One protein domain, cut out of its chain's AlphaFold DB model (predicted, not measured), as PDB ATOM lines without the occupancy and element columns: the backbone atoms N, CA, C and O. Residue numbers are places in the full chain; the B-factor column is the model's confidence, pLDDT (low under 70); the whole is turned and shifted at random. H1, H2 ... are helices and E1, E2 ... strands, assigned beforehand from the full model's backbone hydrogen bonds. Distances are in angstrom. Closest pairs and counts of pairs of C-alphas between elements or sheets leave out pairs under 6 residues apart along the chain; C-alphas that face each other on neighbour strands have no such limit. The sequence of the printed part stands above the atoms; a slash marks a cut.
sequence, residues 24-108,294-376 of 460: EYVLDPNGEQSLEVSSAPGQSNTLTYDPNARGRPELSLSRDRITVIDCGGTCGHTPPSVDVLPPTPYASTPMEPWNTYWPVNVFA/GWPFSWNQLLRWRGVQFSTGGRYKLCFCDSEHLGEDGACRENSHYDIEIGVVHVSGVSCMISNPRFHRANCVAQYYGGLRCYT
ATOM      1  N   GLU A  24     -47.354  -8.881 -14.212       91.50
ATOM      2  CA  GLU A  24     -47.609  -7.445 -14.094       91.50
ATOM      3  C   GLU A  24     -47.350  -7.005 -12.647       91.50
ATOM      4  O   GLU A  24     -48.042  -7.440 -11.730       91.50
ATOM      5  N   TYR A  25     -46.356  -6.151 -12.421       91.56
ATOM      6  CA  TYR A  25     -46.010  -5.633 -11.098       91.56
ATOM      7  C   TYR A  25     -46.700  -4.295 -10.869       91.56
ATOM      8  O   TYR A  25     -46.592  -3.395 -11.698       91.56
ATOM      9  N   VAL A  26     -47.391  -4.143  -9.744       89.50
ATOM     10  CA  VAL A  26     -48.043  -2.889  -9.354       89.50
ATOM     11  C   VAL A  26     -47.390  -2.384  -8.082       89.50
ATOM     12  O   VAL A  26     -47.504  -3.011  -7.026       89.50
ATOM     13  N   LEU A  27     -46.707  -1.250  -8.190       87.00
ATOM     14  CA  LEU A  27     -45.917  -0.664  -7.115       87.00
ATOM     15  C   LEU A  27     -46.494   0.694  -6.697       87.00
ATOM     16  O   LEU A  27     -47.033   1.454  -7.513       87.00
ATOM     17  N   ASP A  28     -46.396   0.979  -5.398       77.44
ATOM     18  CA  ASP A  28     -46.759   2.274  -4.826       77.44
ATOM     19  C   ASP A  28     -45.544   3.212  -4.877       77.44
ATOM     20  O   ASP A  28     -44.486   2.833  -4.371       77.44
ATOM     21  N   PRO A  29     -45.663   4.420  -5.457       67.88
ATOM     22  CA  PRO A  29     -44.553   5.367  -5.535       67.88
ATOM     23  C   PRO A  29     -43.977   5.785  -4.172       67.88
ATOM     24  O   PRO A  29     -42.830   6.213  -4.133       67.88
ATOM     25  N   ASN A  30     -44.725   5.659  -3.068       66.19
ATOM     26  CA  ASN A  30     -44.318   6.163  -1.748       66.19
ATOM     27  C   ASN A  30     -44.029   5.062  -0.706       66.19
ATOM     28  O   ASN A  30     -43.868   5.374   0.473       66.19
ATOM     29  N   GLY A  31     -44.010   3.785  -1.102       62.28
ATOM     30  CA  GLY A  31     -43.757   2.652  -0.200       62.28
ATOM     31  C   GLY A  31     -42.404   1.982  -0.430       62.28
ATOM     32  O   GLY A  31     -41.775   2.182  -1.468       62.28
ATOM     33  N   GLU A  32     -41.980   1.128   0.509       63.00
ATOM     34  CA  GLU A  32     -40.950   0.133   0.201       63.00
ATOM     35  C   GLU A  32     -41.442  -0.754  -0.947       63.00
ATOM     36  O   GLU A  32     -42.600  -1.187  -0.976       63.00
ATOM     37  N   GLN A  33     -40.570  -0.971  -1.930       73.12
ATOM     38  CA  GLN A  33     -40.912  -1.724  -3.125       73.12
ATOM     39  C   GLN A  33     -40.066  -2.988  -3.209       73.12
ATOM     40  O   GLN A  33     -38.848  -2.976  -2.981       73.12
ATOM     41  N   SER A  34     -40.724  -4.080  -3.592       83.94
ATOM     42  CA  SER A  34     -40.053  -5.304  -4.009       83.94
ATOM     43  C   SER A  34     -40.407  -5.706  -5.424       83.94
ATOM     44  O   SER A  34     -41.458  -5.357  -5.958       83.94
ATOM     45  N   LEU A  35     -39.496  -6.472  -6.009       91.56
ATOM     46  CA  LEU A  35     -39.708  -7.212  -7.240       91.56
ATOM     47  C   LEU A  35     -39.458  -8.681  -6.907       91.56
ATOM     48  O   LEU A  35     -38.342  -9.059  -6.548       91.56
ATOM     49  N   GLU A  36     -40.507  -9.494  -6.959       91.75
ATOM     50  CA  GLU A  36     -40.445 -10.922  -6.669       91.75
ATOM     51  C   GLU A  36     -40.628 -11.751  -7.942       91.75
ATOM     52  O   GLU A  36     -41.706 -11.766  -8.539       91.75
ATOM     53  N   VAL A  37     -39.591 -12.495  -8.323       92.75
ATOM     54  CA  VAL A  37     -39.624 -13.381  -9.491       92.75
ATOM     55  C   VAL A  37     -39.919 -14.802  -9.032       92.75
ATOM     56  O   VAL A  37     -39.130 -15.425  -8.318       92.75
ATOM     57  N   SER A  38     -41.077 -15.317  -9.441       90.00
ATOM     58  CA  SER A  38     -41.517 -16.681  -9.143       90.00
ATOM     59  C   SER A  38     -40.992 -17.699 -10.142       90.00
ATOM     60  O   SER A  38     -40.843 -17.382 -11.324       90.00
ATOM     61  N   SER A  39     -40.813 -18.945  -9.700       87.38
ATOM     62  CA  SER A  39     -40.523 -20.043 -10.618       87.38
ATOM     63  C   SER A  39     -41.703 -20.319 -11.548       87.38
ATOM     64  O   SER A  39     -42.868 -20.066 -11.218       87.38
ATOM     65  N   ALA A  40     -41.402 -20.826 -12.741       84.00
ATOM     66  CA  ALA A  40     -42.428 -21.260 -13.674       84.00
ATOM     67  C   ALA A  40     -43.214 -22.465 -13.105       84.00
ATOM     68  O   ALA A  40     -42.665 -23.266 -12.338       84.00
ATOM     69  N   PRO A  41     -44.493 -22.645 -13.486       76.88
ATOM     70  CA  PRO A  41     -45.301 -23.766 -13.016       76.88
ATOM     71  C   PRO A  41     -44.624 -25.123 -13.253       76.88
ATOM     72  O   PRO A  41     -44.138 -25.410 -14.346       76.88
ATOM     73  N   GLY A  42     -44.612 -25.973 -12.225       69.38
ATOM     74  CA  GLY A  42     -43.995 -27.303 -12.285       69.38
ATOM     75  C   GLY A  42     -42.471 -27.317 -12.118       69.38
ATOM     76  O   GLY A  42     -41.897 -28.402 -12.110       69.38
ATOM     77  N   GLN A  43     -41.826 -26.159 -11.942       70.88
ATOM     78  CA  GLN A  43     -40.408 -26.069 -11.597       70.88
ATOM     79  C   GLN A  43     -40.224 -25.888 -10.083       70.88
ATOM     80  O   GLN A  43     -40.777 -24.974  -9.460       70.88
ATOM     81  N   SER A  44     -39.435 -26.776  -9.485       58.03
ATOM     82  CA  SER A  44     -38.968 -26.720  -8.098       58.03
ATOM     83  C   SER A  44     -37.453 -26.932  -8.117       58.03
ATOM     84  O   SER A  44     -36.977 -27.676  -8.971       58.03
ATOM     85  N   ASN A  45     -36.696 -26.288  -7.222       60.66
ATOM     86  CA  ASN A  45     -35.218 -26.322  -7.205       60.66
ATOM     87  C   ASN A  45     -34.500 -25.618  -8.370       60.66
ATOM     88  O   ASN A  45     -33.371 -25.986  -8.670       60.66
ATOM     89  N   THR A  46     -35.099 -24.616  -9.021       68.81
ATOM     90  CA  THR A  46     -34.452 -23.982 -10.186       68.81
ATOM     91  C   THR A  46     -33.821 -22.633  -9.888       68.81
ATOM     92  O   THR A  46     -32.757 -22.360 -10.406       68.81
ATOM     93  N   LEU A  47     -34.422 -21.768  -9.067       76.25
ATOM     94  CA  LEU A  47     -33.971 -20.366  -8.990       76.25
ATOM     95  C   LEU A  47     -32.781 -20.111  -8.051       76.25
ATOM     96  O   LEU A  47     -32.210 -19.020  -8.040       76.25
ATOM     97  N   THR A  48     -32.403 -21.099  -7.246       69.31
ATOM     98  CA  THR A  48     -31.325 -20.985  -6.258       69.31
ATOM     99  C   THR A  48     -30.426 -22.218  -6.285       69.31
ATOM    100  O   THR A  48     -30.886 -23.306  -6.617       69.31
ATOM    101  N   TYR A  49     -29.165 -22.064  -5.877       59.00
ATOM    102  CA  TYR A  49     -28.167 -23.127  -5.765       59.00
ATOM    103  C   TYR A  49     -27.522 -23.147  -4.363       59.00
ATOM    104  O   TYR A  49     -27.264 -22.098  -3.768       59.00
ATOM    105  N   ASP A  50     -27.255 -24.335  -3.818       52.16
ATOM    106  CA  ASP A  50     -26.386 -24.506  -2.643       52.16
ATOM    107  C   ASP A  50     -25.121 -25.251  -3.091       52.16
ATOM    108  O   ASP A  50     -25.219 -26.428  -3.447       52.16
ATOM    109  N   PRO A  51     -23.940 -24.610  -3.080       42.97
ATOM    110  CA  PRO A  51     -22.692 -25.273  -3.453       42.97
ATOM    111  C   PRO A  51     -22.279 -26.374  -2.458       42.97
ATOM    112  O   PRO A  51     -21.432 -27.195  -2.785       42.97
ATOM    113  N   ASN A  52     -22.889 -26.423  -1.267       42.69
ATOM    114  CA  ASN A  52     -22.578 -27.358  -0.185       42.69
ATOM    115  C   ASN A  52     -23.802 -28.160   0.292       42.69
ATOM    116  O   ASN A  52     -23.798 -28.684   1.413       42.69
ATOM    117  N   ALA A  53     -24.862 -28.281  -0.517       43.53
ATOM    118  CA  ALA A  53     -26.060 -29.001  -0.099       43.53
ATOM    119  C   ALA A  53     -25.764 -30.495   0.075       43.53
ATOM    120  O   ALA A  53     -25.908 -31.296  -0.849       43.53
ATOM    121  N   ARG A  54     -25.520 -30.907   1.323       43.28
ATOM    122  CA  ARG A  54     -25.881 -32.243   1.820       43.28
ATOM    123  C   ARG A  54     -27.421 -32.388   1.832       43.28
ATOM    124  O   ARG A  54     -28.019 -32.629   2.876       43.28
ATOM    125  N   GLY A  55     -28.069 -32.182   0.679       37.28
ATOM    126  CA  GLY A  55     -29.485 -32.461   0.429       37.28
ATOM    127  C   GLY A  55     -30.525 -31.398   0.821       37.28
ATOM    128  O   GLY A  55     -31.657 -31.797   1.078       37.28
ATOM    129  N   ARG A  56     -30.205 -30.092   0.886       45.00
ATOM    130  CA  ARG A  56     -31.199 -29.023   1.185       45.00
ATOM    131  C   ARG A  56     -31.098 -27.792   0.256       45.00
ATOM    132  O   ARG A  56     -30.591 -26.755   0.676       45.00
ATOM    133  N   PRO A  57     -31.550 -27.892  -1.007       45.34
ATOM    134  CA  PRO A  57     -31.479 -26.825  -2.020       45.34
ATOM    135  C   PRO A  57     -32.464 -25.657  -1.804       45.34
ATOM    136  O   PRO A  57     -32.576 -24.777  -2.660       45.34
ATOM    137  N   GLU A  58     -33.231 -25.645  -0.710       44.53
ATOM    138  CA  GLU A  58     -34.326 -24.691  -0.536       44.53
ATOM    139  C   GLU A  58     -33.937 -23.352   0.128       44.53
ATOM    140  O   GLU A  58     -34.772 -22.455   0.185       44.53
ATOM    141  N   LEU A  59     -32.698 -23.170   0.602       49.62
ATOM    142  CA  LEU A  59     -32.240 -21.965   1.327       49.62
ATOM    143  C   LEU A  59     -30.950 -21.384   0.756       49.62
ATOM    144  O   LEU A  59     -29.927 -21.270   1.424       49.62
ATOM    145  N   SER A  60     -30.995 -21.070  -0.523       57.25
ATOM    146  CA  SER A  60     -29.815 -21.127  -1.369       57.25
ATOM    147  C   SER A  60     -29.509 -19.777  -2.022       57.25
ATOM    148  O   SER A  60     -30.386 -18.926  -2.173       57.25
ATOM    149  N   LEU A  61     -28.247 -19.568  -2.401       60.81
ATOM    150  CA  LEU A  61     -27.813 -18.380  -3.139       60.81
ATOM    151  C   LEU A  61     -28.430 -18.390  -4.544       60.81
ATOM    152  O   LEU A  61     -28.787 -19.444  -5.063       60.81
ATOM    153  N   SER A  62     -28.535 -17.234  -5.195       75.31
ATOM    154  CA  SER A  62     -28.928 -17.170  -6.607       75.31
ATOM    155  C   SER A  62     -27.894 -16.402  -7.417       75.31
ATOM    156  O   SER A  62     -27.440 -15.327  -7.017       75.31
ATOM    157  N   ARG A  63     -27.516 -16.969  -8.566       75.25
ATOM    158  CA  ARG A  63     -26.690 -16.294  -9.577       75.25
ATOM    159  C   ARG A  63     -27.530 -15.402 -10.493       75.25
ATOM    160  O   ARG A  63     -26.969 -14.597 -11.225       75.25
ATOM    161  N   ASP A  64     -28.854 -15.515 -10.422       84.44
ATOM    162  CA  ASP A  64     -29.755 -14.746 -11.266       84.44
ATOM    163  C   ASP A  64     -29.816 -13.284 -10.818       84.44
ATOM    164  O   ASP A  64     -29.662 -12.951  -9.633       84.44
ATOM    165  N   ARG A  65     -30.068 -12.398 -11.779       88.12
ATOM    166  CA  ARG A  65     -30.213 -10.956 -11.549       88.12
ATOM    167  C   ARG A  65     -31.417 -10.406 -12.281       88.12
ATOM    168  O   ARG A  65     -31.908 -10.995 -13.242       88.12
ATOM    169  N   ILE A  66     -31.851  -9.232 -11.843       93.62
ATOM    170  CA  ILE A  66     -32.858  -8.440 -12.538       93.62
ATOM    171  C   ILE A  66     -32.275  -7.107 -12.978       93.62
ATOM    172  O   ILE A  66     -31.334  -6.600 -12.373       93.62
ATOM    173  N   THR A  67     -32.884  -6.521 -13.996       93.50
ATOM    174  CA  THR A  67     -32.735  -5.102 -14.298       93.50
ATOM    175  C   THR A  67     -34.067  -4.512 -14.737       93.50
ATOM    176  O   THR A  67     -34.951  -5.237 -15.200       93.50
ATOM    177  N   VAL A  68     -34.238  -3.205 -14.565       94.38
ATOM    178  CA  VAL A  68     -35.453  -2.495 -14.965       94.38
ATOM    179  C   VAL A  68     -35.106  -1.487 -16.047       94.38
ATOM    180  O   VAL A  68     -34.231  -0.647 -15.865       94.38
ATOM    181  N   ILE A  69     -35.812  -1.567 -17.171       94.88
ATOM    182  CA  ILE A  69     -35.616  -0.695 -18.334       94.88
ATOM    183  C   ILE A  69     -36.896   0.083 -18.642       94.88
ATOM    184  O   ILE A  69     -37.996  -0.297 -18.225       94.88
ATOM    185  N   ASP A  70     -36.776   1.144 -19.432       93.94
ATOM    186  CA  ASP A  70     -37.937   1.904 -19.898       93.94
ATOM    187  C   ASP A  70     -38.884   1.033 -20.736       93.94
ATOM    188  O   ASP A  70     -38.462   0.132 -21.463       93.94
ATOM    189  N   CYS A  71     -40.187   1.333 -20.704       90.94
ATOM    190  CA  CYS A  71     -41.198   0.534 -21.410       90.94
ATOM    191  C   CYS A  71     -40.961   0.406 -22.929       90.94
ATOM    192  O   CYS A  71     -41.399  -0.575 -23.532       90.94
ATOM    193  N   GLY A  72     -40.307   1.384 -23.563       88.75
ATOM    194  CA  GLY A  72     -39.963   1.332 -24.991       88.75
ATOM    195  C   GLY A  72     -38.741   0.464 -25.312       88.75
ATOM    196  O   GLY A  72     -38.471   0.199 -26.481       88.75
ATOM    197  N   GLY A  73     -38.001   0.038 -24.288       89.88
ATOM    198  CA  GLY A  73     -36.778  -0.737 -24.419       89.88
ATOM    199  C   GLY A  73     -37.004  -2.221 -24.704       89.88
ATOM    200  O   GLY A  73     -38.109  -2.766 -24.591       89.88
ATOM    201  N   THR A  74     -35.909  -2.885 -25.066       92.75
ATOM    202  CA  THR A  74     -35.840  -4.336 -25.274       92.75
ATOM    203  C   THR A  74     -34.826  -4.935 -24.302       92.75
ATOM    204  O   THR A  74     -33.674  -4.491 -24.268       92.75
ATOM    205  N   CYS A  75     -35.256  -5.934 -23.523       93.25
ATOM    206  CA  CYS A  75     -34.378  -6.737 -22.668       93.25
ATOM    207  C   CYS A  75     -33.224  -7.320 -23.505       93.25
ATOM    208  O   CYS A  75     -33.418  -7.652 -24.674       93.25
ATOM    209  N   GLY A  76     -32.009  -7.379 -22.961       90.88
ATOM    210  CA  GLY A  76     -30.820  -7.822 -23.699       90.88
ATOM    211  C   GLY A  76     -30.076  -6.699 -24.438       90.88
ATOM    212  O   GLY A  76     -28.955  -6.886 -24.903       90.88
ATOM    213  N   HIS A  77     -30.679  -5.515 -24.579       91.50
ATOM    214  CA  HIS A  77     -30.129  -4.451 -25.426       91.50
ATOM    215  C   HIS A  77     -30.163  -3.082 -24.756       91.50
ATOM    216  O   HIS A  77     -29.149  -2.382 -24.704       91.50
ATOM    217  N   THR A  78     -31.330  -2.690 -24.252       91.75
ATOM    218  CA  THR A  78     -31.514  -1.389 -23.614       91.75
ATOM    219  C   THR A  78     -30.850  -1.394 -22.233       91.75
ATOM    220  O   THR A  78     -31.051  -2.350 -21.484       91.75
ATOM    221  N   PRO A  79     -30.050  -0.368 -21.889       91.75
ATOM    222  CA  PRO A  79     -29.489  -0.245 -20.550       91.75
ATOM    223  C   PRO A  79     -30.589  -0.005 -19.501       91.75
ATOM    224  O   PRO A  79     -31.716   0.343 -19.866       91.75
ATOM    225  N   PRO A  80     -30.268  -0.157 -18.207       91.88
ATOM    226  CA  PRO A  80     -31.211   0.097 -17.129       91.88
ATOM    227  C   PRO A  80     -31.718   1.538 -17.168       91.88
ATOM    228  O   PRO A  80     -30.988   2.455 -17.556       91.88
ATOM    229  N   SER A  81     -32.974   1.730 -16.775       90.62
ATOM    230  CA  SER A  81     -33.585   3.054 -16.713       90.62
ATOM    231  C   SER A  81     -32.872   3.905 -15.667       90.62
ATOM    232  O   SER A  81     -32.650   3.465 -14.541       90.62
ATOM    233  N   VAL A  82     -32.544   5.145 -16.028       86.94
ATOM    234  CA  VAL A  82     -31.936   6.120 -15.106       86.94
ATOM    235  C   VAL A  82     -32.893   6.554 -13.997       86.94
ATOM    236  O   VAL A  82     -32.451   7.060 -12.969       86.94
ATOM    237  N   ASP A  83     -34.192   6.334 -14.199       84.94
ATOM    238  CA  ASP A  83     -35.243   6.658 -13.240       84.94
ATOM    239  C   ASP A  83     -35.475   5.542 -12.212       84.94
ATOM    240  O   ASP A  83     -36.342   5.664 -11.344       84.94
ATOM    241  N   VAL A  84     -34.722   4.441 -12.297       85.50
ATOM    242  CA  VAL A  84     -34.872   3.289 -11.408       85.50
ATOM    243  C   VAL A  84     -33.536   2.943 -10.773       85.50
ATOM    244  O   VAL A  84     -32.577   2.590 -11.458       85.50
ATOM    245  N   LEU A  85     -33.479   3.017  -9.444       76.50
ATOM    246  CA  LEU A  85     -32.256   2.806  -8.677       76.50
ATOM    247  C   LEU A  85     -32.400   1.597  -7.743       76.50
ATOM    248  O   LEU A  85     -33.342   1.551  -6.947       76.50
ATOM    249  N   PRO A  86     -31.483   0.613  -7.799       71.00
ATOM    250  CA  PRO A  86     -31.369  -0.389  -6.748       71.00
ATOM    251  C   PRO A  86     -30.751   0.228  -5.469       71.00
ATOM    252  O   PRO A  86     -30.192   1.325  -5.522       71.00
ATOM    253  N   PRO A  87     -30.798  -0.471  -4.317       57.06
ATOM    254  CA  PRO A  87     -30.324   0.043  -3.023       57.06
ATOM    255  C   PRO A  87     -28.840   0.433  -2.962       57.06
ATOM    256  O   PRO A  87     -28.440   1.153  -2.052       57.06
ATOM    257  N   THR A  88     -28.014  -0.061  -3.887       53.97
ATOM    258  CA  THR A  88     -26.567   0.186  -3.957       53.97
ATOM    259  C   THR A  88     -26.239   1.046  -5.184       53.97
ATOM    260  O   THR A  88     -25.941   0.504  -6.245       53.97
ATOM    261  N   PRO A  89     -26.309   2.387  -5.087       48.91
ATOM    262  CA  PRO A  89     -26.276   3.270  -6.255       48.91
ATOM    263  C   PRO A  89     -24.866   3.647  -6.740       48.91
ATOM    264  O   PRO A  89     -24.743   4.348  -7.743       48.91
ATOM    265  N   TYR A  90     -23.798   3.242  -6.044       47.34
ATOM    266  CA  TYR A  90     -22.436   3.619  -6.430       47.34
ATOM    267  C   TYR A  90     -21.965   2.805  -7.631       47.34
ATOM    268  O   TYR A  90     -21.776   1.595  -7.527       47.34
ATOM    269  N   ALA A  91     -21.767   3.484  -8.761       60.44
ATOM    270  CA  ALA A  91     -21.265   2.865  -9.974       60.44
ATOM    271  C   ALA A  91     -20.654   3.856 -10.966       60.44
ATOM    272  O   ALA A  91     -21.025   5.029 -11.038       60.44
ATOM    273  N   SER A  92     -19.753   3.327 -11.785       62.91
ATOM    274  CA  SER A  92     -19.153   3.971 -12.952       62.91
ATOM    275  C   SER A  92     -20.003   3.825 -14.223       62.91
ATOM    276  O   SER A  92     -19.838   4.593 -15.172       62.91
ATOM    277  N   THR A  93     -20.930   2.860 -14.249       70.00
ATOM    278  CA  THR A  93     -21.837   2.598 -15.378       70.00
ATOM    279  C   THR A  93     -23.277   2.359 -14.909       70.00
ATOM    280  O   THR A  93     -23.477   1.907 -13.785       70.00
ATOM    281  N   PRO A  94     -24.299   2.568 -15.762       72.00
ATOM    282  CA  PRO A  94     -25.691   2.294 -15.389       72.00
ATOM    283  C   PRO A  94     -25.990   0.833 -15.019       72.00
ATOM    284  O   PRO A  94     -26.980   0.581 -14.342       72.00
ATOM    285  N   MET A  95     -25.176  -0.131 -15.469       78.81
ATOM    286  CA  MET A  95     -25.410  -1.570 -15.262       78.81
ATOM    287  C   MET A  95     -24.785  -2.116 -13.971       78.81
ATOM    288  O   MET A  95     -25.317  -3.032 -13.353       78.81
ATOM    289  N   GLU A  96     -23.673  -1.541 -13.527       71.12
ATOM    290  CA  GLU A  96     -22.930  -1.999 -12.349       71.12
ATOM    291  C   GLU A  96     -23.768  -2.087 -11.049       71.12
ATOM    292  O   GLU A  96     -23.646  -3.107 -10.364       71.12
ATOM    293  N   PRO A  97     -24.699  -1.153 -10.740       70.88
ATOM    294  CA  PRO A  97     -25.593  -1.276  -9.586       70.88
ATOM    295  C   PRO A  97     -26.500  -2.507  -9.650       70.88
ATOM    296  O   PRO A  97     -26.880  -3.058  -8.623       70.88
ATOM    297  N   TRP A  98     -26.873  -2.938 -10.857       80.38
ATOM    298  CA  TRP A  98     -27.779  -4.066 -11.074       80.38
ATOM    299  C   TRP A  98     -27.051  -5.410 -11.014       80.38
ATOM    300  O   TRP A  98     -27.604  -6.392 -10.522       80.38
ATOM    301  N   ASN A  99     -25.777  -5.444 -11.410       73.44
ATOM    302  CA  ASN A  99     -24.931  -6.638 -11.308       73.44
ATOM    303  C   ASN A  99     -24.689  -7.050  -9.844       73.44
ATOM    304  O   ASN A  99     -24.642  -8.241  -9.518       73.44
ATOM    305  N   THR A 100     -24.583  -6.061  -8.951       63.72
ATOM    306  CA  THR A 100     -24.410  -6.246  -7.503       63.72
ATOM    307  C   THR A 100     -25.734  -6.270  -6.737       63.72
ATOM    308  O   THR A 100     -25.734  -6.441  -5.519       63.72
ATOM    309  N   TYR A 101     -26.876  -6.161  -7.424       72.00
ATOM    310  CA  TYR A 101     -28.188  -6.216  -6.790       72.00
ATOM    311  C   TYR A 101     -28.677  -7.661  -6.647       72.00
ATOM    312  O   TYR A 101     -29.368  -8.227  -7.501       72.00
ATOM    313  N   TRP A 102     -28.287  -8.279  -5.535       70.44
ATOM    314  CA  TRP A 102     -28.621  -9.666  -5.228       70.44
ATOM    315  C   TRP A 102     -30.047  -9.815  -4.694       70.44
ATOM    316  O   TRP A 102     -30.529  -8.946  -3.957       70.44
ATOM    317  N   PRO A 103     -30.711 -10.947  -4.987       75.31
ATOM    318  CA  PRO A 103     -31.922 -11.293  -4.275       75.31
ATOM    319  C   PRO A 103     -31.599 -11.504  -2.789       75.31
ATOM    320  O   PRO A 103     -30.551 -12.054  -2.429       75.31
ATOM    321  N   VAL A 104     -32.511 -11.062  -1.923       69.25
ATOM    322  CA  VAL A 104     -32.408 -11.186  -0.469       69.25
ATOM    323  C   VAL A 104     -32.194 -12.649  -0.143       69.25
ATOM    324  O   VAL A 104     -33.041 -13.480  -0.457       69.25
ATOM    325  N   ASN A 105     -31.074 -12.971   0.477       59.78
ATOM    326  CA  ASN A 105     -30.727 -14.338   0.806       59.78
ATOM    327  C   ASN A 105     -30.430 -14.457   2.303       59.78
ATOM    328  O   ASN A 105     -30.396 -13.473   3.039       59.78
ATOM    329  N   VAL A 106     -30.305 -15.700   2.744       50.00
ATOM    330  CA  VAL A 106     -30.143 -16.078   4.148       50.00
ATOM    331  C   VAL A 106     -28.681 -16.006   4.625       50.00
ATOM    332  O   VAL A 106     -28.412 -16.168   5.814       50.00
ATOM    333  N   PHE A 107     -27.738 -15.758   3.713       44.75
ATOM    334  CA  PHE A 107     -26.307 -15.685   3.983       44.75
ATOM    335  C   PHE A 107     -25.861 -14.218   4.005       44.75
ATOM    336  O   PHE A 107     -25.984 -13.491   3.021       44.75
ATOM    337  N   ALA A 108     -25.329 -13.762   5.133       38.50
ATOM    338  CA  ALA A 108     -24.720 -12.440   5.213       38.50
ATOM    339  C   ALA A 108     -23.210 -12.575   5.013       38.50
ATOM    340  O   ALA A 108     -22.548 -13.307   5.747       38.50
ATOM    341  N   GLY A 294     -45.155 -15.444   5.055       51.03
ATOM    342  CA  GLY A 294     -44.110 -16.394   4.668       51.03
ATOM    343  C   GLY A 294     -42.698 -15.943   5.064       51.03
ATOM    344  O   GLY A 294     -42.507 -15.291   6.088       51.03
ATOM    345  N   TRP A 295     -41.695 -16.360   4.290       58.44
ATOM    346  CA  TRP A 295     -40.277 -16.133   4.590       58.44
ATOM    347  C   TRP A 295     -39.784 -14.827   3.938       58.44
ATOM    348  O   TRP A 295     -40.085 -14.621   2.761       58.44
ATOM    349  N   PRO A 296     -39.004 -13.978   4.642       60.44
ATOM    350  CA  PRO A 296     -38.435 -12.751   4.062       60.44
ATOM    351  C   PRO A 296     -37.376 -13.027   2.988       60.44
ATOM    352  O   PRO A 296     -37.105 -12.189   2.133       60.44
ATOM    353  N   PHE A 297     -36.755 -14.203   3.034       66.81
ATOM    354  CA  PHE A 297     -35.642 -14.564   2.167       66.81
ATOM    355  C   PHE A 297     -36.115 -15.140   0.831       66.81
ATOM    356  O   PHE A 297     -37.249 -15.595   0.681       66.81
ATOM    357  N   SER A 298     -35.224 -15.129  -0.150       71.88
ATOM    358  CA  SER A 298     -35.390 -15.849  -1.407       71.88
ATOM    359  C   SER A 298     -35.183 -17.343  -1.207       71.88
ATOM    360  O   SER A 298     -34.392 -17.766  -0.364       71.88
ATOM    361  N   TRP A 299     -35.878 -18.136  -2.010       69.94
ATOM    362  CA  TRP A 299     -35.728 -19.585  -2.058       69.94
ATOM    363  C   TRP A 299     -35.912 -20.091  -3.489       69.94
ATOM    364  O   TRP A 299     -36.227 -19.332  -4.407       69.94
ATOM    365  N   ASN A 300     -35.755 -21.396  -3.668       69.75
ATOM    366  CA  ASN A 300     -35.741 -22.076  -4.962       69.75
ATOM    367  C   ASN A 300     -36.953 -21.849  -5.889       69.75
ATOM    368  O   ASN A 300     -36.863 -22.164  -7.079       69.75
ATOM    369  N   GLN A 301     -38.069 -21.333  -5.372       77.62
ATOM    370  CA  GLN A 301     -39.274 -21.022  -6.140       77.62
ATOM    371  C   GLN A 301     -39.628 -19.531  -6.158       77.62
ATOM    372  O   GLN A 301     -40.567 -19.139  -6.854       77.62
ATOM    373  N   LEU A 302     -38.926 -18.691  -5.393       81.81
ATOM    374  CA  LEU A 302     -39.234 -17.268  -5.312       81.81
ATOM    375  C   LEU A 302     -38.003 -16.451  -4.926       81.81
ATOM    376  O   LEU A 302     -37.525 -16.528  -3.792       81.81
ATOM    377  N   LEU A 303     -37.529 -15.640  -5.867       85.56
ATOM    378  CA  LEU A 303     -36.450 -14.679  -5.659       85.56
ATOM    379  C   LEU A 303     -37.024 -13.308  -5.315       85.56
ATOM    380  O   LEU A 303     -37.997 -12.879  -5.934       85.56
ATOM    381  N   ARG A 304     -36.426 -12.622  -4.340       81.69
ATOM    382  CA  ARG A 304     -36.902 -11.338  -3.812       81.69
ATOM    383  C   ARG A 304     -35.835 -10.282  -3.915       81.69
ATOM    384  O   ARG A 304     -34.801 -10.394  -3.272       81.69
ATOM    385  N   TRP A 305     -36.136  -9.208  -4.616       84.00
ATOM    386  CA  TRP A 305     -35.344  -7.990  -4.600       84.00
ATOM    387  C   TRP A 305     -36.100  -6.929  -3.812       84.00
ATOM    388  O   TRP A 305     -37.301  -6.760  -4.019       84.00
ATOM    389  N   ARG A 306     -35.422  -6.249  -2.883       77.56
ATOM    390  CA  ARG A 306     -36.026  -5.251  -1.988       77.56
ATOM    391  C   ARG A 306     -35.337  -3.901  -2.124       77.56
ATOM    392  O   ARG A 306     -34.124  -3.852  -2.311       77.56
ATOM    393  N   GLY A 307     -36.090  -2.827  -1.918       71.44
ATOM    394  CA  GLY A 307     -35.545  -1.470  -1.861       71.44
ATOM    395  C   GLY A 307     -35.216  -0.881  -3.232       71.44
ATOM    396  O   GLY A 307     -34.381   0.013  -3.323       71.44
ATOM    397  N   VAL A 308     -35.859  -1.375  -4.295       76.62
ATOM    398  CA  VAL A 308     -35.820  -0.699  -5.597       76.62
ATOM    399  C   VAL A 308     -36.587   0.621  -5.497       76.62
ATOM    400  O   VAL A 308     -37.673   0.672  -4.921       76.62
ATOM    401  N   GLN A 309     -36.018   1.691  -6.037       80.94
ATOM    402  CA  GLN A 309     -36.591   3.032  -5.995       80.94
ATOM    403  C   GLN A 309     -36.901   3.508  -7.407       80.94
ATOM    404  O   GLN A 309     -36.095   3.325  -8.315       80.94
ATOM    405  N   PHE A 310     -38.055   4.149  -7.574       83.50
ATOM    406  CA  PHE A 310     -38.484   4.741  -8.836       83.50
ATOM    407  C   PHE A 310     -38.635   6.247  -8.640       83.50
ATOM    408  O   PHE A 310     -39.436   6.685  -7.816       83.50
ATOM    409  N   SER A 311     -37.854   7.039  -9.374       81.19
ATOM    410  CA  SER A 311     -37.888   8.505  -9.303       81.19
ATOM    411  C   SER A 311     -39.101   9.085 -10.030       81.19
ATOM    412  O   SER A 311     -39.599  10.151  -9.662       81.19
ATOM    413  N   THR A 312     -39.592   8.383 -11.054       81.38
ATOM    414  CA  THR A 312     -40.743   8.790 -11.853       81.38
ATOM    415  C   THR A 312     -41.840   7.721 -11.825       81.38
ATOM    416  O   THR A 312     -41.600   6.515 -11.817       81.38
ATOM    417  N   GLY A 313     -43.093   8.177 -11.751       84.19
ATOM    418  CA  GLY A 313     -44.249   7.307 -11.933       84.19
ATOM    419  C   GLY A 313     -44.415   6.977 -13.413       84.19
ATOM    420  O   GLY A 313     -44.290   7.858 -14.266       84.19
ATOM    421  N   GLY A 314     -44.722   5.726 -13.739       86.88
ATOM    422  CA  GLY A 314     -44.776   5.298 -15.129       86.88
ATOM    423  C   GLY A 314     -44.831   3.792 -15.317       86.88
ATOM    424  O   GLY A 314     -45.184   3.035 -14.410       86.88
ATOM    425  N   ARG A 315     -44.508   3.372 -16.541       90.12
ATOM    426  CA  ARG A 315     -44.446   1.970 -16.945       90.12
ATOM    427  C   ARG A 315     -43.011   1.614 -17.312       90.12
ATOM    428  O   ARG A 315     -42.390   2.319 -18.106       90.12
ATOM    429  N   TYR A 316     -42.547   0.480 -16.810       94.50
ATOM    430  CA  TYR A 316     -41.220  -0.072 -17.067       94.50
ATOM    431  C   TYR A 316     -41.321  -1.547 -17.449       94.50
ATOM    432  O   TYR A 316     -42.386  -2.162 -17.342       94.50
ATOM    433  N   LYS A 317     -40.206  -2.123 -17.889       95.94
ATOM    434  CA  LYS A 317     -40.061  -3.562 -18.108       95.94
ATOM    435  C   LYS A 317     -39.060  -4.138 -17.120       95.94
ATOM    436  O   LYS A 317     -37.994  -3.562 -16.917       95.94
ATOM    437  N   LEU A 318     -39.412  -5.281 -16.544       96.56
ATOM    438  CA  LEU A 318     -38.528  -6.088 -15.718       96.56
ATOM    439  C   LEU A 318     -37.847  -7.135 -16.600       96.56
ATOM    440  O   LEU A 318     -38.509  -8.024 -17.141       96.56
ATOM    441  N   CYS A 319     -36.531  -7.025 -16.713       96.44
ATOM    442  CA  CYS A 319     -35.687  -7.961 -17.434       96.44
ATOM    443  C   CYS A 319     -34.932  -8.857 -16.451       96.44
ATOM    444  O   CYS A 319     -34.600  -8.443 -15.339       96.44
ATOM    445  N   PHE A 320     -34.651 -10.083 -16.868       95.31
ATOM    446  CA  PHE A 320     -34.029 -11.106 -16.043       95.31
ATOM    447  C   PHE A 320     -32.829 -11.707 -16.741       95.31
ATOM    448  O   PHE A 320     -32.856 -11.963 -17.944       95.31
ATOM    449  N   CYS A 321     -31.792 -11.922 -15.946       92.06
ATOM    450  CA  CYS A 321     -30.626 -12.682 -16.324       92.06
ATOM    451  C   CYS A 321     -30.751 -14.083 -15.732       92.06
ATOM    452  O   CYS A 321     -30.643 -14.261 -14.516       92.06
ATOM    453  N   ASP A 322     -31.000 -15.056 -16.610       90.94
ATOM    454  CA  ASP A 322     -31.004 -16.473 -16.260       90.94
ATOM    455  C   ASP A 322     -29.575 -17.003 -16.337       90.94
ATOM    456  O   ASP A 322     -29.018 -17.196 -17.422       90.94
ATOM    457  N   SER A 323     -28.971 -17.205 -15.171       84.69
ATOM    458  CA  SER A 323     -27.567 -17.601 -15.066       84.69
ATOM    459  C   SER A 323     -27.266 -18.949 -15.732       84.69
ATOM    460  O   SER A 323     -26.151 -19.150 -16.207       84.69
ATOM    461  N   GLU A 324     -28.253 -19.843 -15.860       83.00
ATOM    462  CA  GLU A 324     -28.084 -21.119 -16.572       83.00
ATOM    463  C   GLU A 324     -27.817 -20.944 -18.074       83.00
ATOM    464  O   GLU A 324     -27.226 -21.826 -18.697       83.00
ATOM    465  N   HIS A 325     -28.210 -19.815 -18.675       85.12
ATOM    466  CA  HIS A 325     -27.952 -19.547 -20.091       85.12
ATOM    467  C   HIS A 325     -26.533 -19.034 -20.366       85.12
ATOM    468  O   HIS A 325     -26.118 -19.004 -21.525       85.12
ATOM    469  N   LEU A 326     -25.787 -18.641 -19.330       79.44
ATOM    470  CA  LEU A 326     -24.474 -18.008 -19.477       79.44
ATOM    471  C   LEU A 326     -23.294 -19.000 -19.413       79.44
ATOM    472  O   LEU A 326     -22.157 -18.601 -19.657       79.44
ATOM    473  N   GLY A 327     -23.547 -20.285 -19.137       68.75
ATOM    474  CA  GLY A 327     -22.510 -21.312 -18.947       68.75
ATOM    475  C   GLY A 327     -21.951 -21.360 -17.517       68.75
ATOM    476  O   GLY A 327     -22.343 -20.567 -16.666       68.75
ATOM    477  N   GLU A 328     -21.047 -22.307 -17.231       58.75
ATOM    478  CA  GLU A 328     -20.579 -22.602 -15.858       58.75
ATOM    479  C   GLU A 328     -19.888 -21.411 -15.161       58.75
ATOM    480  O   GLU A 328     -20.091 -21.211 -13.957       58.75
ATOM    481  N   ASP A 329     -19.179 -20.580 -15.936       58.66
ATOM    482  CA  ASP A 329     -18.447 -19.385 -15.478       58.66
ATOM    483  C   ASP A 329     -19.147 -18.059 -15.836       58.66
ATOM    484  O   ASP A 329     -18.599 -16.971 -15.647       58.66
ATOM    485  N   GLY A 330     -20.353 -18.134 -16.400       66.19
ATOM    486  CA  GLY A 330     -21.100 -16.972 -16.855       66.19
ATOM    487  C   GLY A 330     -21.731 -16.185 -15.705       66.19
ATOM    488  O   GLY A 330     -22.364 -16.756 -14.817       66.19
ATOM    489  N   ALA A 331     -21.609 -14.856 -15.747       75.56
ATOM    490  CA  ALA A 331     -22.177 -13.955 -14.744       75.56
ATOM    491  C   ALA A 331     -22.983 -12.817 -15.384       75.56
ATOM    492  O   ALA A 331     -22.638 -12.297 -16.447       75.56
ATOM    493  N   CYS A 332     -24.046 -12.383 -14.709       83.44
ATOM    494  CA  CYS A 332     -24.884 -11.261 -15.129       83.44
ATOM    495  C   CYS A 332     -24.104  -9.941 -15.011       83.44
ATOM    496  O   CYS A 332     -23.983  -9.388 -13.919       83.44
ATOM    497  N   ARG A 333     -23.524  -9.465 -16.123       81.00
ATOM    498  CA  ARG A 333     -22.642  -8.284 -16.148       81.00
ATOM    499  C   ARG A 333     -22.974  -7.280 -17.242       81.00
ATOM    500  O   ARG A 333     -22.738  -6.086 -17.066       81.00
ATOM    501  N   GLU A 334     -23.512  -7.759 -18.356       82.88
ATOM    502  CA  GLU A 334     -23.772  -6.970 -19.557       82.88
ATOM    503  C   GLU A 334     -25.269  -6.904 -19.857       82.88
ATOM    504  O   GLU A 334     -26.009  -7.819 -19.504       82.88
ATOM    505  N   ASN A 335     -25.712  -5.868 -20.581       87.50
ATOM    506  CA  ASN A 335     -27.110  -5.736 -21.016       87.50
ATOM    507  C   ASN A 335     -27.616  -6.999 -21.720       87.50
ATOM    508  O   ASN A 335     -28.742  -7.413 -21.466       87.50
ATOM    509  N   SER A 336     -26.770  -7.609 -22.554       89.88
ATOM    510  CA  SER A 336     -27.025  -8.842 -23.312       89.88
ATOM    511  C   SER A 336     -27.401 -10.035 -22.439       89.88
ATOM    512  O   SER A 336     -28.112 -10.910 -22.917       89.88
ATOM    513  N   HIS A 337     -26.975 -10.066 -21.174       90.44
ATOM    514  CA  HIS A 337     -27.287 -11.157 -20.250       90.44
ATOM    515  C   HIS A 337     -28.701 -11.048 -19.665       90.44
ATOM    516  O   HIS A 337     -29.228 -12.037 -19.173       90.44
ATOM    517  N   TYR A 338     -29.327  -9.869 -19.719       93.25
ATOM    518  CA  TYR A 338     -30.679  -9.623 -19.208       93.25
ATOM    519  C   TYR A 338     -31.708  -9.677 -20.339       93.25
ATOM    520  O   TYR A 338     -32.448  -8.718 -20.558       93.25
ATOM    521  N   ASP A 339     -31.712 -10.758 -21.111       93.00
ATOM    522  CA  ASP A 339     -32.459 -10.900 -22.367       93.00
ATOM    523  C   ASP A 339     -33.888 -11.447 -22.206       93.00
ATOM    524  O   ASP A 339     -34.668 -11.445 -23.163       93.00
ATOM    525  N   ILE A 340     -34.273 -11.856 -20.997       94.19
ATOM    526  CA  ILE A 340     -35.602 -12.394 -20.698       94.19
ATOM    527  C   ILE A 340     -36.512 -11.294 -20.147       94.19
ATOM    528  O   ILE A 340     -36.254 -10.733 -19.085       94.19
ATOM    529  N   GLU A 341     -37.631 -11.029 -20.824       95.38
ATOM    530  CA  GLU A 341     -38.688 -10.147 -20.313       95.38
ATOM    531  C   GLU A 341     -39.582 -10.919 -19.328       95.38
ATOM    532  O   GLU A 341     -40.403 -11.749 -19.720       95.38
ATOM    533  N   ILE A 342     -39.431 -10.644 -18.030       94.69
ATOM    534  CA  ILE A 342     -40.280 -11.232 -16.983       94.69
ATOM    535  C   ILE A 342     -41.658 -10.599 -16.998       94.69
ATOM    536  O   ILE A 342     -42.666 -11.275 -16.780       94.69
ATOM    537  N   GLY A 343     -41.717  -9.288 -17.200       93.38
ATOM    538  CA  GLY A 343     -42.954  -8.584 -16.960       93.38
ATOM    539  C   GLY A 343     -42.872  -7.080 -17.076       93.38
ATOM    540  O   GLY A 343     -41.844  -6.494 -17.411       93.38
ATOM    541  N   VAL A 344     -43.997  -6.459 -16.761       93.75
ATOM    542  CA  VAL A 344     -44.192  -5.015 -16.828       93.75
ATOM    543  C   VAL A 344     -44.362  -4.480 -15.419       93.75
ATOM    544  O   VAL A 344     -45.130  -5.036 -14.641       93.75
ATOM    545  N   VAL A 345     -43.687  -3.380 -15.102       93.19
ATOM    546  CA  VAL A 345     -43.806  -2.696 -13.812       93.19
ATOM    547  C   VAL A 345     -44.619  -1.418 -13.979       93.19
ATOM    548  O   VAL A 345     -44.322  -0.603 -14.848       93.19
ATOM    549  N   HIS A 346     -45.636  -1.241 -13.140       90.69
ATOM    550  CA  HIS A 346     -46.513  -0.072 -13.089       90.69
ATOM    551  C   HIS A 346     -46.299   0.667 -11.775       90.69
ATOM    552  O   HIS A 346     -46.653   0.169 -10.707       90.69
ATOM    553  N   VAL A 347     -45.760   1.881 -11.862       87.81
ATOM    554  CA  VAL A 347     -45.448   2.744 -10.715       87.81
ATOM    555  C   VAL A 347     -46.460   3.876 -10.678       87.81
ATOM    556  O   VAL A 347     -46.277   4.934 -11.274       87.81
ATOM    557  N   SER A 348     -47.609   3.612 -10.071       77.56
ATOM    558  CA  SER A 348     -48.723   4.574 -10.001       77.56
ATOM    559  C   SER A 348     -49.694   4.292  -8.847       77.56
ATOM    560  O   SER A 348     -50.730   4.951  -8.730       77.56
ATOM    561  N   GLY A 349     -49.356   3.333  -7.975       64.50
ATOM    562  CA  GLY A 349     -50.180   2.915  -6.847       64.50
ATOM    563  C   GLY A 349     -51.461   2.176  -7.251       64.50
ATOM    564  O   GLY A 349     -51.755   1.934  -8.425       64.50
ATOM    565  N   VAL A 350     -52.271   1.819  -6.252       63.88
ATOM    566  CA  VAL A 350     -53.492   1.007  -6.431       63.88
ATOM    567  C   VAL A 350     -54.583   1.683  -7.279       63.88
ATOM    568  O   VAL A 350     -55.435   1.003  -7.846       63.88
ATOM    569  N   SER A 351     -54.533   3.011  -7.434       60.56
ATOM    570  CA  SER A 351     -55.456   3.780  -8.287       60.56
ATOM    571  C   SER A 351     -55.329   3.412  -9.777       60.56
ATOM    572  O   SER A 351     -56.317   3.395 -10.518       60.56
ATOM    573  N   CYS A 352     -54.130   3.017 -10.222       62.94
ATOM    574  CA  CYS A 352     -53.908   2.521 -11.581       62.94
ATOM    575  C   CYS A 352     -54.601   1.177 -11.846       62.94
ATOM    576  O   CYS A 352     -55.110   0.946 -12.945       62.94
ATOM    577  N   MET A 353     -54.711   0.311 -10.834       66.44
ATOM    578  CA  MET A 353     -55.416  -0.967 -10.986       66.44
ATOM    579  C   MET A 353     -56.909  -0.773 -11.223       66.44
ATOM    580  O   MET A 353     -57.510  -1.484 -12.024       66.44
ATOM    581  N   ILE A 354     -57.511   0.201 -10.537       67.00
ATOM    582  CA  ILE A 354     -58.940   0.499 -10.679       67.00
ATOM    583  C   ILE A 354     -59.223   1.066 -12.075       67.00
ATOM    584  O   ILE A 354     -60.255   0.749 -12.667       67.00
ATOM    585  N   SER A 355     -58.310   1.868 -12.627       67.88
ATOM    586  CA  SER A 355     -58.510   2.528 -13.921       67.88
ATOM    587  C   SER A 355     -58.178   1.659 -15.136       67.88
ATOM    588  O   SER A 355     -58.738   1.900 -16.205       67.88
ATOM    589  N   ASN A 356     -57.326   0.637 -15.003       72.69
ATOM    590  CA  ASN A 356     -56.949  -0.240 -16.112       72.69
ATOM    591  C   ASN A 356     -57.754  -1.564 -16.099       72.69
ATOM    592  O   ASN A 356     -57.525  -2.417 -15.237       72.69
ATOM    593  N   PRO A 357     -58.641  -1.800 -17.093       75.50
ATOM    594  CA  PRO A 357     -59.497  -2.990 -17.161       75.50
ATOM    595  C   PRO A 357     -58.747  -4.325 -17.151       75.50
ATOM    596  O   PRO A 357     -59.326  -5.358 -16.810       75.50
ATOM    597  N   ARG A 358     -57.457  -4.325 -17.513       73.19
ATOM    598  CA  ARG A 358     -56.619  -5.527 -17.506       73.19
ATOM    599  C   ARG A 358     -56.413  -6.084 -16.093       73.19
ATOM    600  O   ARG A 358     -56.289  -7.297 -15.939       73.19
ATOM    601  N   PHE A 359     -56.451  -5.230 -15.068       75.69
ATOM    602  CA  PHE A 359     -56.314  -5.644 -13.668       75.69
ATOM    603  C   PHE A 359     -57.633  -6.062 -13.017       75.69
ATOM    604  O   PHE A 359     -57.612  -6.735 -11.992       75.69
ATOM    605  N   HIS A 360     -58.787  -5.766 -13.625       76.88
ATOM    606  CA  HIS A 360     -60.099  -6.138 -13.069       76.88
ATOM    607  C   HIS A 360     -60.329  -7.654 -13.006       76.88
ATOM    608  O   HIS A 360     -61.192  -8.116 -12.265       76.88
ATOM    609  N   ARG A 361     -59.583  -8.428 -13.801       73.50
ATOM    610  CA  ARG A 361     -59.621  -9.901 -13.824       73.50
ATOM    611  C   ARG A 361     -58.279 -10.535 -13.460       73.50
ATOM    612  O   ARG A 361     -58.104 -11.733 -13.670       73.50
ATOM    613  N   ALA A 362     -57.322  -9.740 -12.988       80.12
ATOM    614  CA  ALA A 362     -56.002 -10.240 -12.648       80.12
ATOM    615  C   ALA A 362     -56.015 -10.898 -11.265       80.12
ATOM    616  O   ALA A 362     -56.641 -10.400 -10.331       80.12
ATOM    617  N   ASN A 363     -55.279 -11.997 -11.125       85.50
ATOM    618  CA  ASN A 363     -55.010 -12.598  -9.825       85.50
ATOM    619  C   ASN A 363     -53.754 -11.942  -9.254       85.50
ATOM    620  O   ASN A 363     -52.659 -12.200  -9.745       85.50
ATOM    621  N   CYS A 364     -53.903 -11.078  -8.253       84.81
ATOM    622  CA  CYS A 364     -52.783 -10.359  -7.648       84.81
ATOM    623  C   CYS A 364     -52.397 -10.958  -6.295       84.81
ATOM    624  O   CYS A 364     -53.257 -11.263  -5.470       84.81
ATOM    625  N   VAL A 365     -51.093 -11.087  -6.060       86.00
ATOM    626  CA  VAL A 365     -50.512 -11.545  -4.796       86.00
ATOM    627  C   VAL A 365     -49.610 -10.450  -4.244       86.00
ATOM    628  O   VAL A 365     -48.816  -9.864  -4.983       86.00
ATOM    629  N   ALA A 366     -49.739 -10.175  -2.947       84.25
ATOM    630  CA  ALA A 366     -48.860  -9.248  -2.250       84.25
ATOM    631  C   ALA A 366     -47.433  -9.797  -2.165       84.25
ATOM    632  O   ALA A 366     -47.229 -10.966  -1.836       84.25
ATOM    633  N   GLN A 367     -46.465  -8.935  -2.459       83.50
ATOM    634  CA  GLN A 367     -45.044  -9.216  -2.283       83.50
ATOM    635  C   GLN A 367     -44.622  -8.932  -0.834       83.50
ATOM    636  O   GLN A 367     -45.289  -8.175  -0.123       83.50
ATOM    637  N   TYR A 368     -43.518  -9.529  -0.382       75.56
ATOM    638  CA  TYR A 368     -43.097  -9.473   1.019       75.56
ATOM    639  C   TYR A 368     -42.732  -8.051   1.474       75.56
ATOM    640  O   TYR A 368     -43.233  -7.600   2.504       75.56
ATOM    641  N   TYR A 369     -41.921  -7.333   0.688       71.31
ATOM    642  CA  TYR A 369     -41.451  -5.973   1.003       71.31
ATOM    643  C   TYR A 369     -42.264  -4.879   0.300       71.31
ATOM    644  O   TYR A 369     -41.763  -3.785   0.081       71.31
ATOM    645  N   GLY A 370     -43.504  -5.179  -0.096       80.25
ATOM    646  CA  GLY A 370     -44.409  -4.208  -0.712       80.25
ATOM    647  C   GLY A 370     -44.529  -4.317  -2.235       80.25
ATOM    648  O   GLY A 370     -43.658  -4.832  -2.941       80.25
ATOM    649  N   GLY A 371     -45.671  -3.848  -2.740       85.31
ATOM    650  CA  GLY A 371     -46.110  -4.033  -4.123       85.31
ATOM    651  C   GLY A 371     -46.881  -5.338  -4.358       85.31
ATOM    652  O   GLY A 371     -46.965  -6.211  -3.491       85.31
ATOM    653  N   LEU A 372     -47.459  -5.464  -5.550       87.06
ATOM    654  CA  LEU A 372     -48.240  -6.623  -5.980       87.06
ATOM    655  C   LEU A 372     -47.633  -7.228  -7.245       87.06
ATOM    656  O   LEU A 372     -47.253  -6.494  -8.153       87.06
ATOM    657  N   ARG A 373     -47.639  -8.560  -7.341       89.88
ATOM    658  CA  ARG A 373     -47.447  -9.282  -8.606       89.88
ATOM    659  C   ARG A 373     -48.787  -9.831  -9.075       89.88
ATOM    660  O   ARG A 373     -49.470 -10.544  -8.340       89.88
ATOM    661  N   CYS A 374     -49.181  -9.465 -10.282       88.94
ATOM    662  CA  CYS A 374     -50.483  -9.742 -10.858       88.94
ATOM    663  C   CYS A 374     -50.350 -10.624 -12.096       88.94
ATOM    664  O   CYS A 374     -49.513 -10.400 -12.970       88.94
ATOM    665  N   TYR A 375     -51.232 -11.612 -12.172       88.44
ATOM    666  CA  TYR A 375     -51.296 -12.601 -13.236       88.44
ATOM    667  C   TYR A 375     -52.551 -12.340 -14.061       88.44
ATOM    668  O   TYR A 375     -53.670 -12.386 -13.543       88.44
ATOM    669  N   THR A 376     -52.357 -11.965 -15.326       81.50
ATOM    670  CA  THR A 376     -53.442 -11.562 -16.234       81.50
ATOM    671  C   THR A 376     -53.894 -12.727 -17.122       81.50
ATOM    672  O   THR A 376     -53.347 -13.827 -17.060       81.50
TER     673      THR A 376
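Overview. This is residues 24 to 108 and 294 to 376 of the 460 residues of a protein of Oxyrrhis marina (UniProt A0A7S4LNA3). There is little regular structure: a strongly twisted sheet of six strands, E3 E5 E6 E1 E8 E7, mixed, has an antiparallel two-stranded ribbon, E2 and E4, over one face. The 168 printed residues, 58 in named elements, mixed in class, run E1 E2 E3 H1 E4 E5 H2 E6 H3 E7 E8. The whole is compact, radius of gyration of the C-alphas 15.6 A, spanning 50 by 37 by 26 A.

Along the chain. E1 is residues 24 to 27, from C-alpha 24 at (-47.609, -7.445, -14.094); E2 is residues 34 to 38; E3 is residues 65 to 70; H1 is residues 96 to 99; E4 is residues 302 to 306; E5 is residues 314 to 321, 22.9 A from first to last C-alpha; H2 is residues 323 to 326; E6 is residues 340 to 347, 20.6 A from first to last C-alpha; H3 is residues 350 to 355; E7 is residues 363 to 366; E8 is residues 372 to 375, ending with C-alpha 375 at (-51.296, -12.601, -13.236).

Arrangement. E1 and E6 are parallel, N 25 and O 344 2.8 A apart; E7 and E8 form a hairpin, N 365 and O 373 2.9 A apart. E2 and E4 have N 35 and O 305 3.0 A apart. E6, H3, E7 make a split strand-helix-strand unit, E1 and E8 between its strands, its crossover right-handed. H1 and H3 only graze the sheet; H2 is not on it. In H3 every O i to N i+4 pair is within hydrogen-bond range; H1 and H2 are too short for one.

Size, cuts and confidence. Residues 109 to 293 are cut out, C-alphas 108 and 294 19.8 A apart. Links E2 to E3, E3 to H1 and H2 to E6 are long. pLDDT is under 70 in 51 residues, among them 48 to 61.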